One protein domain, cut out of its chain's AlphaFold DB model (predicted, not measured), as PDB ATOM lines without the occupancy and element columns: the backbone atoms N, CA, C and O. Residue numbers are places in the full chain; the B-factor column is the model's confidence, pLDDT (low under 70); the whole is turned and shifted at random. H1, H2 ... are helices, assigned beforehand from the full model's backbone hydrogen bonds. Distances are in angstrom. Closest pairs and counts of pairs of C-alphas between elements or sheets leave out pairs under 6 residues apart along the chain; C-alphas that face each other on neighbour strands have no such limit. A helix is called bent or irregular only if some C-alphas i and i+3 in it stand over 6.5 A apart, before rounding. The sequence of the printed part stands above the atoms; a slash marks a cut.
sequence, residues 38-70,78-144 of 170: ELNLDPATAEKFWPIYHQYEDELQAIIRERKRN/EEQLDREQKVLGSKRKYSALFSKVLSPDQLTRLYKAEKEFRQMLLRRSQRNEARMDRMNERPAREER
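AT A GLANCE: This is residues 38 to 70 and 78 to 144 of the 170 residues of an uncharacterized protein of Bacteroidetes bacterium (UniProt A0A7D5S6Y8). One very long helix, H3, reaches out as an arm from one end of a pair of helices, H1 and H2, which lie side by side and run opposite ways. H3 and H2 make a V, its corner at the tight turn between them, and residues 115 to 144 of H3 stick out free from the body. The printed part has 100 residues with three named helices, H1, H2 and H3 in that order, and no named strand; its class is all helix. The whole is extended, with a radius of gyration of the C-alphas of 19.5 A, and flat in outline, spanning 64 by 38 by 19 A, the arm making the length.

HOW THE PARTS SIT: H3, residues 104 to 144, touches no helix but is near H2, residues 78 to 98. The two are close but not clearly touching, with 2 pairs of C-alphas within 8 A; the closest are those of Phe 98 and Leu 107, 6.9 A apart. Their lines stand at a steep tilt of 49 degrees, and they run opposite ways. H2 touches H1, residues 43 to 69, with 13 pairs of C-alphas within 8 A; the closest are those of Tyr 56 and Tyr 94, 6.4 A apart. H1 and H2 run opposite ways at a shallow tilt of 8 degrees, centre to centre 12.8 A. H1 and H3 are apart. In H2 every O i to N i+4 pair is within hydrogen-bond range; in H1 19 of 23 are, and in H3 34 of 37.

IN THESE COORDINATES: H3 measures 60.4 A from C-alpha 104 at (161.107, 176.904, 154.732) to C-alpha 144 at (194.204, 145.568, 194.347). It has a kink of 33 degrees near residue 138 and is irregular, but only just: C-alphas 136 and 139 are 6.9 A apart. H2 measures 29.9 A from Glu 78 to Phe 98. H1 measures 38.4 A and begins with C-alpha 43 at (173.916, 170.637, 143.204). It has a kink of 30 degrees near residue 50 and is neither bent nor irregular, but only just: C-alphas 48 and 51 are 6.3 A apart.

THE WHOLE: The two C-alphas farthest apart are those of Lys 100 and Arg 144, 64.4 A. Without the free stretch the body has 70 residues and spans 41 by 19 by 18 A. Residues 71 to 77 are cut out, and C-alphas 70 and 78 are 14.1 A apart across the cut, where the link from H1 to H2 runs. The link from H2 to H3, five residues, is tight. The mean pLDDT of the printed part is 87.8; residues 68 to 70 and 137 to 144 are under 70.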
ATOM      1  N   GLU A  38     170.915 165.547 155.278       92.75
ATOM      2  CA  GLU A  38     169.661 165.955 155.935       92.75
ATOM      3  C   GLU A  38     168.838 166.951 155.104       92.75
ATOM      4  O   GLU A  38     167.603 166.945 155.145       92.75
ATOM      5  N   LEU A  39     169.510 167.827 154.351       91.69
ATOM      6  CA  LEU A  39     168.840 168.864 153.562       91.69
ATOM      7  C   LEU A  39     168.433 168.397 152.159       91.69
ATOM      8  O   LEU A  39     167.610 169.078 151.539       91.69
ATOM      9  N   ASN A  40     168.987 167.280 151.667       88.38
ATOM     10  CA  ASN A  40     168.798 166.787 150.297       88.38
ATOM     11  C   ASN A  40     168.951 167.913 149.257       88.38
ATOM     12  O   ASN A  40     168.054 168.161 148.451       88.38
ATOM     13  N   LEU A  41     170.063 168.650 149.333       86.25
ATOM     14  CA  LEU A  41     170.327 169.772 148.433       86.25
ATOM     15  C   LEU A  41     170.609 169.266 147.017       86.25
ATOM     16  O   LEU A  41     171.431 168.367 146.831       86.25
ATOM     17  N   ASP A  42     169.985 169.890 146.019       88.12
ATOM     18  CA  ASP A  42     170.435 169.736 144.640       88.12
ATOM     19  C   ASP A  42     171.801 170.438 144.445       88.12
ATOM     20  O   ASP A  42     172.147 171.342 145.217       88.12
ATOM     21  N   PRO A  43     172.592 170.055 143.426       88.75
ATOM     22  CA  PRO A  43     173.916 170.637 143.204       88.75
ATOM     23  C   PRO A  43     173.915 172.168 143.046       88.75
ATOM     24  O   PRO A  43     174.777 172.838 143.610       88.75
ATOM     25  N   ALA A  44     172.925 172.738 142.355       90.25
ATOM     26  CA  ALA A  44     172.851 174.177 142.097       90.25
ATOM     27  C   ALA A  44     172.503 174.981 143.363       90.25
ATOM     28  O   ALA A  44     172.988 176.097 143.568       90.25
ATOM     29  N   THR A  45     171.672 174.415 144.236       89.00
ATOM     30  CA  THR A  45     171.349 174.982 145.545       89.00
ATOM     31  C   THR A  45     172.528 174.830 146.502       89.00
ATOM     32  O   THR A  45     172.851 175.775 147.224       89.00
ATOM     33  N   ALA A  46     173.225 173.690 146.476       90.69
ATOM     34  CA  ALA A  46     174.412 173.451 147.293       90.69
ATOM     35  C   ALA A  46     175.531 174.466 147.000       90.69
ATOM     36  O   ALA A  46     176.096 175.029 147.939       90.69
ATOM     37  N   GLU A  47     175.795 174.767 145.724       92.38
ATOM     38  CA  GLU A  47     176.783 175.775 145.306       92.38
ATOM     39  C   GLU A  47     176.511 177.166 145.898       92.38
ATOM     40  O   GLU A  47     177.442 177.885 146.259       92.38
ATOM     41  N   LYS A  48     175.236 177.540 146.051       94.50
ATOM     42  CA  LYS A  48     174.828 178.822 146.654       94.50
ATOM     43  C   LYS A  48     174.778 178.764 148.180       94.50
ATOM     44  O   LYS A  48     175.035 179.765 148.846       94.50
ATOM     45  N   PHE A  49     174.430 177.608 148.738       95.44
ATOM     46  CA  PHE A  49     174.248 177.404 150.173       95.44
ATOM     47  C   PHE A  49     175.577 177.390 150.935       95.44
ATOM     48  O   PHE A  49     175.712 178.098 151.936       95.44
ATOM     49  N   TRP A  50     176.558 176.608 150.470       94.44
ATOM     50  CA  TRP A  50     177.813 176.391 151.199       94.44
ATOM     51  C   TRP A  50     178.581 177.680 151.512       94.44
ATOM     52  O   TRP A  50     178.971 177.846 152.668       94.44
ATOM     53  N   PRO A  51     178.739 178.644 150.583       95.69
ATOM     54  CA  PRO A  51     179.403 179.912 150.889       95.69
ATOM     55  C   PRO A  51     178.741 180.681 152.042       95.69
ATOM     56  O   PRO A  51     179.429 181.190 152.924       95.69
ATOM     57  N   ILE A  52     177.404 180.718 152.079       96.19
ATOM     58  CA  ILE A  52     176.639 181.378 153.149       96.19
ATOM     59  C   ILE A  52     176.817 180.614 154.465       96.19
ATOM     60  O   ILE A  52     176.980 181.214 155.529       96.19
ATOM     61  N   TYR A  53     176.806 179.283 154.396       95.25
ATOM     62  CA  TYR A  53     176.969 178.425 155.560       95.25
ATOM     63  C   TYR A  53     178.355 178.554 156.200       95.25
ATOM     64  O   TYR A  53     178.455 178.670 157.422       95.25
ATOM     65  N   HIS A  54     179.413 178.600 155.390       94.56
ATOM     66  CA  HIS A  54     180.778 178.800 155.873       94.56
ATOM     67  C   HIS A  54     180.941 180.164 156.546       94.56
ATOM     68  O   HIS A  54     181.475 180.231 157.648       94.56
ATOM     69  N   GLN A  55     180.386 181.234 155.967       95.12
ATOM     70  CA  GLN A  55     180.389 182.559 156.601       95.12
ATOM     71  C   GLN A  55     179.659 182.565 157.951       95.12
ATOM     72  O   GLN A  55     180.149 183.136 158.927       95.12
ATOM     73  N   TYR A  56     178.503 181.902 158.027       95.38
ATOM     74  CA  TYR A  56     177.770 181.735 159.279       95.38
ATOM     75  C   TYR A  56     178.596 180.989 160.329       95.38
ATOM     76  O   TYR A  56     178.661 181.411 161.486       95.38
ATOM     77  N   GLU A  57     179.243 179.892 159.936       92.94
ATOM     78  CA  GLU A  57     180.101 179.121 160.824       92.94
ATOM     79  C   GLU A  57     181.306 179.936 161.298       92.94
ATOM     80  O   GLU A  57     181.575 179.958 162.499       92.94
ATOM     81  N   ASP A  58     181.975 180.662 160.409       93.69
ATOM     82  CA  ASP A  58     183.114 181.511 160.753       93.69
ATOM     83  C   ASP A  58     182.738 182.617 161.738       93.69
ATOM     84  O   ASP A  58     183.471 182.854 162.705       93.69
ATOM     85  N   GLU A  59     181.577 183.252 161.550       94.38
ATOM     86  CA  GLU A  59     181.064 184.287 162.450       94.38
ATOM     87  C   GLU A  59     180.749 183.704 163.838       94.38
ATOM     88  O   GLU A  59     181.171 184.249 164.862       94.38
ATOM     89  N   LEU A  60     180.110 182.530 163.898       92.25
ATOM     90  CA  LEU A  60     179.889 181.829 165.164       92.25
ATOM     91  C   LEU A  60     181.200 181.413 165.838       92.25
ATOM     92  O   LEU A  60     181.345 181.555 167.054       92.25
ATOM     93  N   GLN A  61     182.164 180.902 165.074       89.81
ATOM     94  CA  GLN A  61     183.465 180.518 165.606       89.81
ATOM     95  C   GLN A  61     184.245 181.733 166.105       89.81
ATOM     96  O   GLN A  61     184.935 181.620 167.116       89.81
ATOM     97  N   ALA A  62     184.124 182.898 165.467       91.19
ATOM     98  CA  ALA A  62     184.716 184.138 165.958       91.19
ATOM     99  C   ALA A  62     184.158 184.508 167.341       91.19
ATOM    100  O   ALA A  62     184.941 184.679 168.277       91.19
ATOM    101  N   ILE A  63     182.830 184.480 167.508       89.88
ATOM    102  CA  ILE A  63     182.166 184.732 168.801       89.88
ATOM    103  C   ILE A  63     182.617 183.714 169.868       89.88
ATOM    104  O   ILE A  63     182.829 184.052 171.035       89.88
ATOM    105  N   ILE A  64     182.805 182.446 169.488       84.81
ATOM    106  CA  ILE A  64     183.302 181.405 170.401       84.81
ATOM    107  C   ILE A  64     184.789 181.609 170.735       84.81
ATOM    108  O   ILE A  64     185.202 181.337 171.864       84.81
ATOM    109  N   ARG A  65     185.617 182.061 169.790       84.38
ATOM    110  CA  ARG A  65     187.047 182.319 170.014       84.38
ATOM    111  C   ARG A  65     187.273 183.527 170.917       84.38
ATOM    112  O   ARG A  65     188.151 183.442 171.775       84.38
ATOM    113  N   GLU A  66     186.456 184.577 170.800       80.94
ATOM    114  CA  GLU A  66     186.453 185.715 171.737       80.94
ATOM    115  C   GLU A  66     186.350 185.227 173.190       80.94
ATOM    116  O   GLU A  66     187.123 185.646 174.049       80.94
ATOM    117  N   ARG A  67     185.502 184.220 173.449       71.06
ATOM    118  CA  ARG A  67     185.388 183.577 174.770       71.06
ATOM    119  C   ARG A  67     186.702 182.957 175.256       71.06
ATOM    120  O   ARG A  67     187.023 183.070 176.431       71.06
ATOM    121  N   LYS A  68     187.421 182.234 174.388       66.25
ATOM    122  CA  LYS A  68     188.633 181.490 174.779       66.25
ATOM    123  C   LYS A  68     189.821 182.406 175.061       66.25
ATOM    124  O   LYS A  68     190.691 182.021 175.830       66.25
ATOM    125  N   ARG A  69     189.871 183.584 174.431       65.75
ATOM    126  CA  ARG A  69     190.956 184.557 174.623       65.75
ATOM    127  C   ARG A  69     190.834 185.308 175.954       65.75
ATOM    128  O   ARG A  69     191.852 185.623 176.553       65.75
ATOM    129  N   ASN A  70     189.608 185.502 176.446       63.47
ATOM    130  CA  ASN A  70     189.305 186.262 177.664       63.47
ATOM    131  C   ASN A  70     189.088 185.351 178.888       63.47
ATOM    132  O   ASN A  70     188.218 185.607 179.716       63.47
ATOM    133  N   GLU A  78     176.512 189.925 182.373       85.00
ATOM    134  CA  GLU A  78     176.428 190.852 181.240       85.00
ATOM    135  C   GLU A  78     177.168 190.332 179.998       85.00
ATOM    136  O   GLU A  78     176.610 190.269 178.908       85.00
ATOM    137  N   GLU A  79     178.400 189.839 180.158       84.06
ATOM    138  CA  GLU A  79     179.195 189.326 179.034       84.06
ATOM    139  C   GLU A  79     178.604 188.042 178.442       84.06
ATOM    140  O   GLU A  79     178.778 187.736 177.255       84.06
ATOM    141  N   GLN A  80     177.928 187.244 179.274       83.94
ATOM    142  CA  GLN A  80     177.217 186.069 178.794       83.94
ATOM    143  C   GLN A  80     176.005 186.481 177.956       83.94
ATOM    144  O   GLN A  80     175.828 185.926 176.865       83.94
ATOM    145  N   LEU A  81     175.217 187.445 178.438       88.50
ATOM    146  CA  LEU A  81     174.049 187.972 177.734       88.50
ATOM    147  C   LEU A  81     174.444 188.630 176.408       88.50
ATOM    148  O   LEU A  81     173.881 188.279 175.372       88.50
ATOM    149  N   ASP A  82     175.484 189.465 176.397       89.94
ATOM    150  CA  ASP A  82     176.017 190.091 175.181       89.94
ATOM    151  C   ASP A  82     176.421 189.056 174.133       89.94
ATOM    152  O   ASP A  82     176.155 189.190 172.935       89.94
ATOM    153  N   ARG A  83     177.054 187.966 174.568       88.56
ATOM    154  CA  ARG A  83     177.432 186.882 173.662       88.56
ATOM    155  C   ARG A  83     176.208 186.156 173.116       88.56
ATOM    156  O   ARG A  83     176.176 185.827 171.930       88.56
ATOM    157  N   GLU A  84     175.230 185.853 173.962       90.56
ATOM    158  CA  GLU A  84     173.976 185.236 173.520       90.56
ATOM    159  C   GLU A  84     173.259 186.134 172.508       90.56
ATOM    160  O   GLU A  84     172.823 185.647 171.462       90.56
ATOM    161  N   GLN A  85     173.260 187.446 172.737       93.62
ATOM    162  CA  GLN A  85     172.752 188.441 171.805       93.62
ATOM    163  C   GLN A  85     173.527 188.448 170.481       93.62
ATOM    164  O   GLN A  85     172.894 188.403 169.424       93.62
ATOM    165  N   LYS A  86     174.867 188.420 170.500       94.25
ATOM    166  CA  LYS A  86     175.694 188.294 169.282       94.25
ATOM    167  C   LYS A  86     175.339 187.031 168.494       94.25
ATOM    168  O   LYS A  86     175.076 187.106 167.296       94.25
ATOM    169  N   VAL A  87     175.250 185.879 169.163       92.75
ATOM    170  CA  VAL A  87     174.885 184.600 168.525       92.75
ATOM    171  C   VAL A  87     173.481 184.657 167.922       92.75
ATOM    172  O   VAL A  87     173.272 184.184 166.803       92.75
ATOM    173  N   LEU A  88     172.507 185.216 168.642       94.94
ATOM    174  CA  LEU A  88     171.144 185.392 168.135       94.94
ATOM    175  C   LEU A  88     171.102 186.360 166.948       94.94
ATOM    176  O   LEU A  88     170.391 186.093 165.978       94.94
ATOM    177  N   GLY A  89     171.889 187.435 166.992       95.94
ATOM    178  CA  GLY A  89     172.065 188.385 165.898       95.94
ATOM    179  C   GLY A  89     172.580 187.706 164.631       95.94
ATOM    180  O   GLY A  89     171.928 187.788 163.589       95.94
ATOM    181  N   SER A  90     173.674 186.942 164.733       94.94
ATOM    182  CA  SER A  90     174.202 186.155 163.612       94.94
ATOM    183  C   SER A  90     173.155 185.168 163.092       94.94
ATOM    184  O   SER A  90     172.881 185.127 161.896       94.94
ATOM    185  N   LYS A  91     172.471 184.423 163.970       92.50
ATOM    186  CA  LYS A  91     171.410 183.492 163.547       92.50
ATOM    187  C   LYS A  91     170.296 184.178 162.759       92.50
ATOM    188  O   LYS A  91     169.871 183.636 161.745       92.50
ATOM    189  N   ARG A  92     169.839 185.359 163.189       94.62
ATOM    190  CA  ARG A  92     168.822 186.140 162.464       94.62
ATOM    191  C   ARG A  92     169.332 186.597 161.098       94.62
ATOM    192  O   ARG A  92     168.640 186.394 160.105       94.62
ATOM    193  N   LYS A  93     170.548 187.149 161.048       95.81
ATOM    194  CA  LYS A  93     171.206 187.601 159.812       95.81
ATOM    195  C   LYS A  93     171.272 186.478 158.777       95.81
ATOM    196  O   LYS A  93     170.800 186.656 157.657       95.81
ATOM    197  N   TYR A  94     171.805 185.317 159.152       95.81
ATOM    198  CA  TYR A  94     171.954 184.207 158.211       95.81
ATOM    199  C   TYR A  94     170.646 183.470 157.938       95.81
ATOM    200  O   TYR A  94     170.486 182.978 156.831       95.81
ATOM    201  N   SER A  95     169.668 183.470 158.850       93.56
ATOM    202  CA  SER A  95     168.317 182.960 158.556       93.56
ATOM    203  C   SER A  95     167.704 183.657 157.335       93.56
ATOM    204  O   SER A  95     167.206 182.999 156.426       93.56
ATOM    205  N   ALA A  96     167.838 184.986 157.260       94.88
ATOM    206  CA  ALA A  96     167.362 185.779 156.125       94.88
ATOM    207  C   ALA A  96     168.166 185.563 154.827       94.88
ATOM    208  O   ALA A  96     167.686 185.884 153.742       94.88
ATOM    209  N   LEU A  97     169.402 185.063 154.919       95.81
ATOM    210  CA  LEU A  97     170.209 184.694 153.752       95.81
ATOM    211  C   LEU A  97     169.883 183.273 153.291       95.81
ATOM    212  O   LEU A  97     169.699 183.045 152.098       95.81
ATOM    213  N   PHE A  98     169.743 182.339 154.230       95.44
ATOM    214  CA  PHE A  98     169.355 180.966 153.946       95.44
ATOM    215  C   PHE A  98     167.953 180.885 153.352       95.44
ATOM    216  O   PHE A  98     167.756 180.101 152.435       95.44
ATOM    217  N   SER A  99     167.003 181.725 153.775       94.19
ATOM    218  CA  SER A  99     165.653 181.755 153.192       94.19
ATOM    219  C   SER A  99     165.609 182.161 151.712       94.19
ATOM    220  O   SER A  99     164.604 181.921 151.050       94.19
ATOM    221  N   LYS A 100     166.682 182.759 151.168       94.88
ATOM    222  CA  LYS A 100     166.802 183.082 149.732       94.88
ATOM    223  C   LYS A 100     167.252 181.891 148.885       94.88
ATOM    224  O   LYS A 100     167.162 181.953 147.663       94.88
ATOM    225  N   VAL A 101     167.795 180.854 149.522       94.94
ATOM    226  CA  VAL A 101     168.414 179.695 148.858       94.94
ATOM    227  C   VAL A 101     167.707 178.390 149.231       94.94
ATOM    228  O   VAL A 101     167.650 177.477 148.421       94.94
ATOM    229  N   LEU A 102     167.146 178.304 150.436       93.62
ATOM    230  CA  LEU A 102     166.473 177.130 150.980       93.62
ATOM    231  C   LEU A 102     164.968 177.360 151.096       93.62
ATOM    232  O   LEU A 102     164.512 178.456 151.430       93.62
ATOM    233  N   SER A 103     164.197 176.288 150.923       93.56
ATOM    234  CA  SER A 103     162.777 176.288 151.284       93.56
ATOM    235  C   SER A 103     162.579 176.398 152.811       93.56
ATOM    236  O   SER A 103     163.480 176.044 153.581       93.56
ATOM    237  N   PRO A 104     161.398 176.836 153.294       92.75
ATOM    238  CA  PRO A 104     161.107 176.904 154.732       92.75
ATOM    239  C   PRO A 104     161.286 175.565 155.473       92.75
ATOM    240  O   PRO A 104     161.754 175.539 156.616       92.75
ATOM    241  N   ASP A 105     160.960 174.449 154.813       92.94
ATOM    242  CA  ASP A 105     161.166 173.102 155.356       92.94
ATOM    243  C   ASP A 105     162.663 172.784 155.491       92.94
ATOM    244  O   ASP A 105     163.130 172.408 156.567       92.94
ATOM    245  N   GLN A 106     163.452 173.040 154.442       93.25
ATOM    246  CA  GLN A 106     164.907 172.849 154.463       93.25
ATOM    247  C   GLN A 106     165.604 173.735 155.499       93.25
ATOM    248  O   GLN A 106     166.533 173.280 156.164       93.25
ATOM    249  N   LEU A 107     165.146 174.974 155.692       93.38
ATOM    250  CA  LEU A 107     165.682 175.866 156.723       93.38
ATOM    251  C   LEU A 107     165.420 175.322 158.136       93.38
ATOM    252  O   LEU A 107     166.296 175.357 159.001       93.38
ATOM    253  N   THR A 108     164.230 174.769 158.371       93.31
ATOM    254  CA  THR A 108     163.895 174.128 159.651       93.31
ATOM    255  C   THR A 108     164.749 172.878 159.877       93.31
ATOM    256  O   THR A 108     165.314 172.696 160.963       93.31
ATOM    257  N   ARG A 109     164.912 172.048 158.838       95.00
ATOM    258  CA  ARG A 109     165.795 170.873 158.859       95.00
ATOM    259  C   ARG A 109     167.243 171.250 159.121       95.00
ATOM    260  O   ARG A 109     167.877 170.584 159.929       95.00
ATOM    261  N   LEU A 110     167.740 172.341 158.539       94.94
ATOM    262  CA  LEU A 110     169.088 172.845 158.790       94.94
ATOM    263  C   LEU A 110     169.338 173.070 160.276       94.94
ATOM    264  O   LEU A 110     170.259 172.484 160.842       94.94
ATOM    265  N   TYR A 111     168.498 173.864 160.939       93.00
ATOM    266  CA  TYR A 111     168.686 174.149 162.362       93.00
ATOM    267  C   TYR A 111     168.565 172.901 163.241       93.00
ATOM    268  O   TYR A 111     169.298 172.769 164.231       93.00
ATOM    269  N   LYS A 112     167.668 171.975 162.881       94.75
ATOM    270  CA  LYS A 112     167.544 170.679 163.550       94.75
ATOM    271  C   LYS A 112     168.820 169.847 163.377       94.75
ATOM    272  O   LYS A 112     169.414 169.456 164.382       94.75
ATOM    273  N   ALA A 113     169.283 169.674 162.143       95.31
ATOM    274  CA  ALA A 113     170.479 168.915 161.801       95.31
ATOM    275  C   ALA A 113     171.720 169.486 162.501       95.31
ATOM    276  O   ALA A 113     172.494 168.751 163.106       95.31
ATOM    277  N   GLU A 114     171.888 170.810 162.551       93.62
ATOM    278  CA  GLU A 114     173.001 171.400 163.297       93.62
ATOM    279  C   GLU A 114     172.969 171.068 164.796       93.62
ATOM    280  O   GLU A 114     174.010 170.848 165.427       93.62
ATOM    281  N   LYS A 115     171.778 171.102 165.407       93.38
ATOM    282  CA  LYS A 115     171.601 170.781 166.826       93.38
ATOM    283  C   LYS A 115     171.929 169.311 167.081       93.38
ATOM    284  O   LYS A 115     172.668 169.022 168.022       93.38
ATOM    285  N   GLU A 116     171.423 168.416 166.244       95.38
ATOM    286  CA  GLU A 116     171.658 166.974 166.336       95.38
ATOM    287  C   GLU A 116     173.129 166.626 166.104       95.38
ATOM    288  O   GLU A 116     173.720 165.898 166.903       95.38
ATOM    289  N   PHE A 117     173.777 167.249 165.118       94.75
ATOM    290  CA  PHE A 117     175.207 167.096 164.871       94.75
ATOM    291  C   PHE A 117     176.047 167.527 166.081       94.75
ATOM    292  O   PHE A 117     176.924 166.788 166.537       94.75
ATOM    293  N   ARG A 118     175.748 168.692 166.679       91.69
ATOM    294  CA  ARG A 118     176.423 169.149 167.909       91.69
ATOM    295  C   ARG A 118     176.222 168.168 169.066       91.69
ATOM    296  O   ARG A 118     177.182 167.850 169.767       91.69
ATOM    297  N   GLN A 119     175.008 167.655 169.258       93.88
ATOM    298  CA  GLN A 119     174.731 166.648 170.289       93.88
ATOM    299  C   GLN A 119     175.485 165.339 170.034       93.88
ATOM    300  O   GLN A 119     176.028 164.753 170.971       93.88
ATOM    301  N   MET A 120     175.566 164.896 168.780       93.12
ATOM    302  CA  MET A 120     176.341 163.723 168.385       93.12
ATOM    303  C   MET A 120     177.824 163.896 168.735       93.12
ATOM    304  O   MET A 120     178.426 162.987 169.314       93.12
ATOM    305  N   LEU A 121     178.409 165.062 168.444       91.31
ATOM    306  CA  LEU A 121     179.798 165.363 168.798       91.31
ATOM    307  C   LEU A 121     180.025 165.357 170.315       91.31
ATOM    308  O   LEU A 121     180.993 164.753 170.777       91.31
ATOM    309  N   LEU A 122     179.118 165.957 171.092       90.62
ATOM    310  CA  LEU A 122     179.196 165.960 172.558       90.62
ATOM    311  C   LEU A 122     179.142 164.539 173.129       90.62
ATOM    312  O   LEU A 122     180.007 164.157 173.914       90.62
ATOM    313  N   ARG A 123     178.187 163.720 172.672       92.31
ATOM    314  CA  ARG A 123     178.060 162.312 173.085       92.31
ATOM    315  C   ARG A 123     179.309 161.504 172.741       92.31
ATOM    316  O   ARG A 123     179.744 160.668 173.533       92.31
ATOM    317  N   ARG A 124     179.902 161.741 171.565       89.50
ATOM    318  CA  ARG A 124     181.150 161.086 171.152       89.50
ATOM    319  C   ARG A 124     182.324 161.508 172.033       89.50
ATOM    320  O   ARG A 124     183.119 160.650 172.402       89.50
ATOM    321  N   SER A 125     182.410 162.790 172.388       88.00
ATOM    322  CA  SER A 125     183.442 163.309 173.292       88.00
ATOM    323  C   SER A 125     183.341 162.673 174.680       88.00
ATOM    324  O   SER A 125     184.304 162.065 175.132       88.00
ATOM    325  N   GLN A 126     182.155 162.705 175.297       88.62
ATOM    326  CA  GLN A 126     181.905 162.125 176.625       88.62
ATOM    327  C   GLN A 126     182.188 160.618 176.665       88.62
ATOM    328  O   GLN A 126     182.781 160.104 177.610       88.62
ATOM    329  N   ARG A 127     181.803 159.880 175.614       89.75
ATOM    330  CA  ARG A 127     182.092 158.441 175.513       89.75
ATOM    331  C   ARG A 127     183.590 158.161 175.419       89.75
ATOM    332  O   ARG A 127     184.045 157.146 175.941       89.75
ATOM    333  N   ASN A 128     184.340 159.006 174.716       86.75
ATOM    334  CA  ASN A 128     185.787 158.860 174.610       86.75
ATOM    335  C   ASN A 128     186.471 159.153 175.948       86.75
ATOM    336  O   ASN A 128     187.352 158.396 176.333       86.75
ATOM    337  N   GLU A 129     186.028 160.183 176.664       86.00
ATOM    338  CA  GLU A 129     186.513 160.538 178.003       86.00
ATOM    339  C   GLU A 129     186.297 159.385 178.994       86.00
ATOM    340  O   GLU A 129     187.262 158.823 179.504       86.00
ATOM    341  N   ALA A 130     185.066 158.870 179.094       85.44
ATOM    342  CA  ALA A 130     184.751 157.726 179.954       85.44
ATOM    343  C   ALA A 130     185.525 156.439 179.597       85.44
ATOM    344  O   ALA A 130     185.703 155.556 180.438       85.44
ATOM    345  N   ARG A 131     185.948 156.274 178.335       85.81
ATOM    346  CA  ARG A 131     186.816 155.157 177.920       85.81
ATOM    347  C   ARG A 131     188.250 155.350 178.405       85.81
ATOM    348  O   ARG A 131     188.858 154.367 178.818       85.81
ATOM    349  N   MET A 132     188.766 156.576 178.352       80.56
ATOM    350  CA  MET A 132     190.104 156.898 178.846       80.56
ATOM    351  C   MET A 132     190.185 156.731 180.365       80.56
ATOM    352  O   MET A 132     191.113 156.082 180.838       80.56
ATOM    353  N   ASP A 133     189.171 157.181 181.107       82.56
ATOM    354  CA  ASP A 133     189.111 157.011 182.567       82.56
ATOM    355  C   ASP A 133     189.175 155.530 182.962       82.56
ATOM    356  O   ASP A 133     189.997 155.119 183.778       82.56
ATOM    357  N   ARG A 134     188.380 154.683 182.293       80.94
ATOM    358  CA  ARG A 134     188.402 153.227 182.512       80.94
ATOM    359  C   ARG A 134     189.753 152.599 182.180       80.94
ATOM    360  O   ARG A 134     190.128 151.621 182.817       80.94
ATOM    361  N   MET A 135     190.456 153.105 181.167       77.75
ATOM    362  CA  MET A 135     191.777 152.593 180.796       77.75
ATOM    363  C   MET A 135     192.835 152.970 181.837       77.75
ATOM    364  O   MET A 135     193.671 152.132 182.165       77.75
ATOM    365  N   ASN A 136     192.738 154.168 182.414       78.06
ATOM    366  CA  ASN A 136     193.615 154.624 183.491       78.06
ATOM    367  C   ASN A 136     193.343 153.901 184.829       78.06
ATOM    368  O   ASN A 136     194.267 153.700 185.609       78.06
ATOM    369  N   GLU A 137     192.110 153.446 185.087       67.75
ATOM    370  CA  GLU A 137     191.757 152.689 186.305       67.75
ATOM    371  C   GLU A 137     192.166 151.201 186.293       67.75
ATOM    372  O   GLU A 137     192.211 150.568 187.350       67.75
ATOM    373  N   ARG A 138     192.444 150.612 185.122       63.69
ATOM    374  CA  ARG A 138     192.795 149.184 184.976       63.69
ATOM    375  C   ARG A 138     194.023 148.734 185.784       63.69
ATOM    376  O   ARG A 138     193.862 147.780 186.547       63.69
ATOM    377  N   PRO A 139     195.190 149.405 185.717       63.66
ATOM    378  CA  PRO A 139     196.350 149.002 186.516       63.66
ATOM    379  C   PRO A 139     196.081 149.081 188.030       63.66
ATOM    380  O   PRO A 139     196.473 148.188 188.774       63.66
ATOM    381  N   ALA A 140     195.308 150.073 188.490       60.34
ATOM    382  CA  ALA A 140     194.980 150.248 189.908       60.34
ATOM    383  C   ALA A 140     194.000 149.190 190.460       60.34
ATOM    384  O   ALA A 140     193.968 148.937 191.668       60.34
ATOM    385  N   ARG A 141     193.167 148.584 189.600       58.34
ATOM    386  CA  ARG A 141     192.268 147.483 189.988       58.34
ATOM    387  C   ARG A 141     192.979 146.135 189.969       58.34
ATOM    388  O   ARG A 141     192.761 145.345 190.882       58.34
ATOM    389  N   GLU A 142     193.831 145.885 188.979       58.50
ATOM    390  CA  GLU A 142     194.614 144.647 188.895       58.50
ATOM    391  C   GLU A 142     195.590 144.518 190.077       58.50
ATOM    392  O   GLU A 142     195.681 143.447 190.673       58.50
ATOM    393  N   GLU A 143     196.197 145.620 190.527       55.25
ATOM    394  CA  GLU A 143     197.066 145.650 191.713       55.25
ATOM    395  C   GLU A 143     196.308 145.373 193.034       55.25
ATOM    396  O   GLU A 143     196.796 144.643 193.899       55.25
ATOM    397  N   ARG A 144     195.066 145.869 193.180       58.19
ATOM    398  CA  ARG A 144     194.204 145.568 194.347       58.19
ATOM    399  C   ARG A 144     193.694 144.129 194.365       58.19
ATOM    400  O   ARG A 144     193.532 143.560 195.441       58.19
TER     401      ARG A 144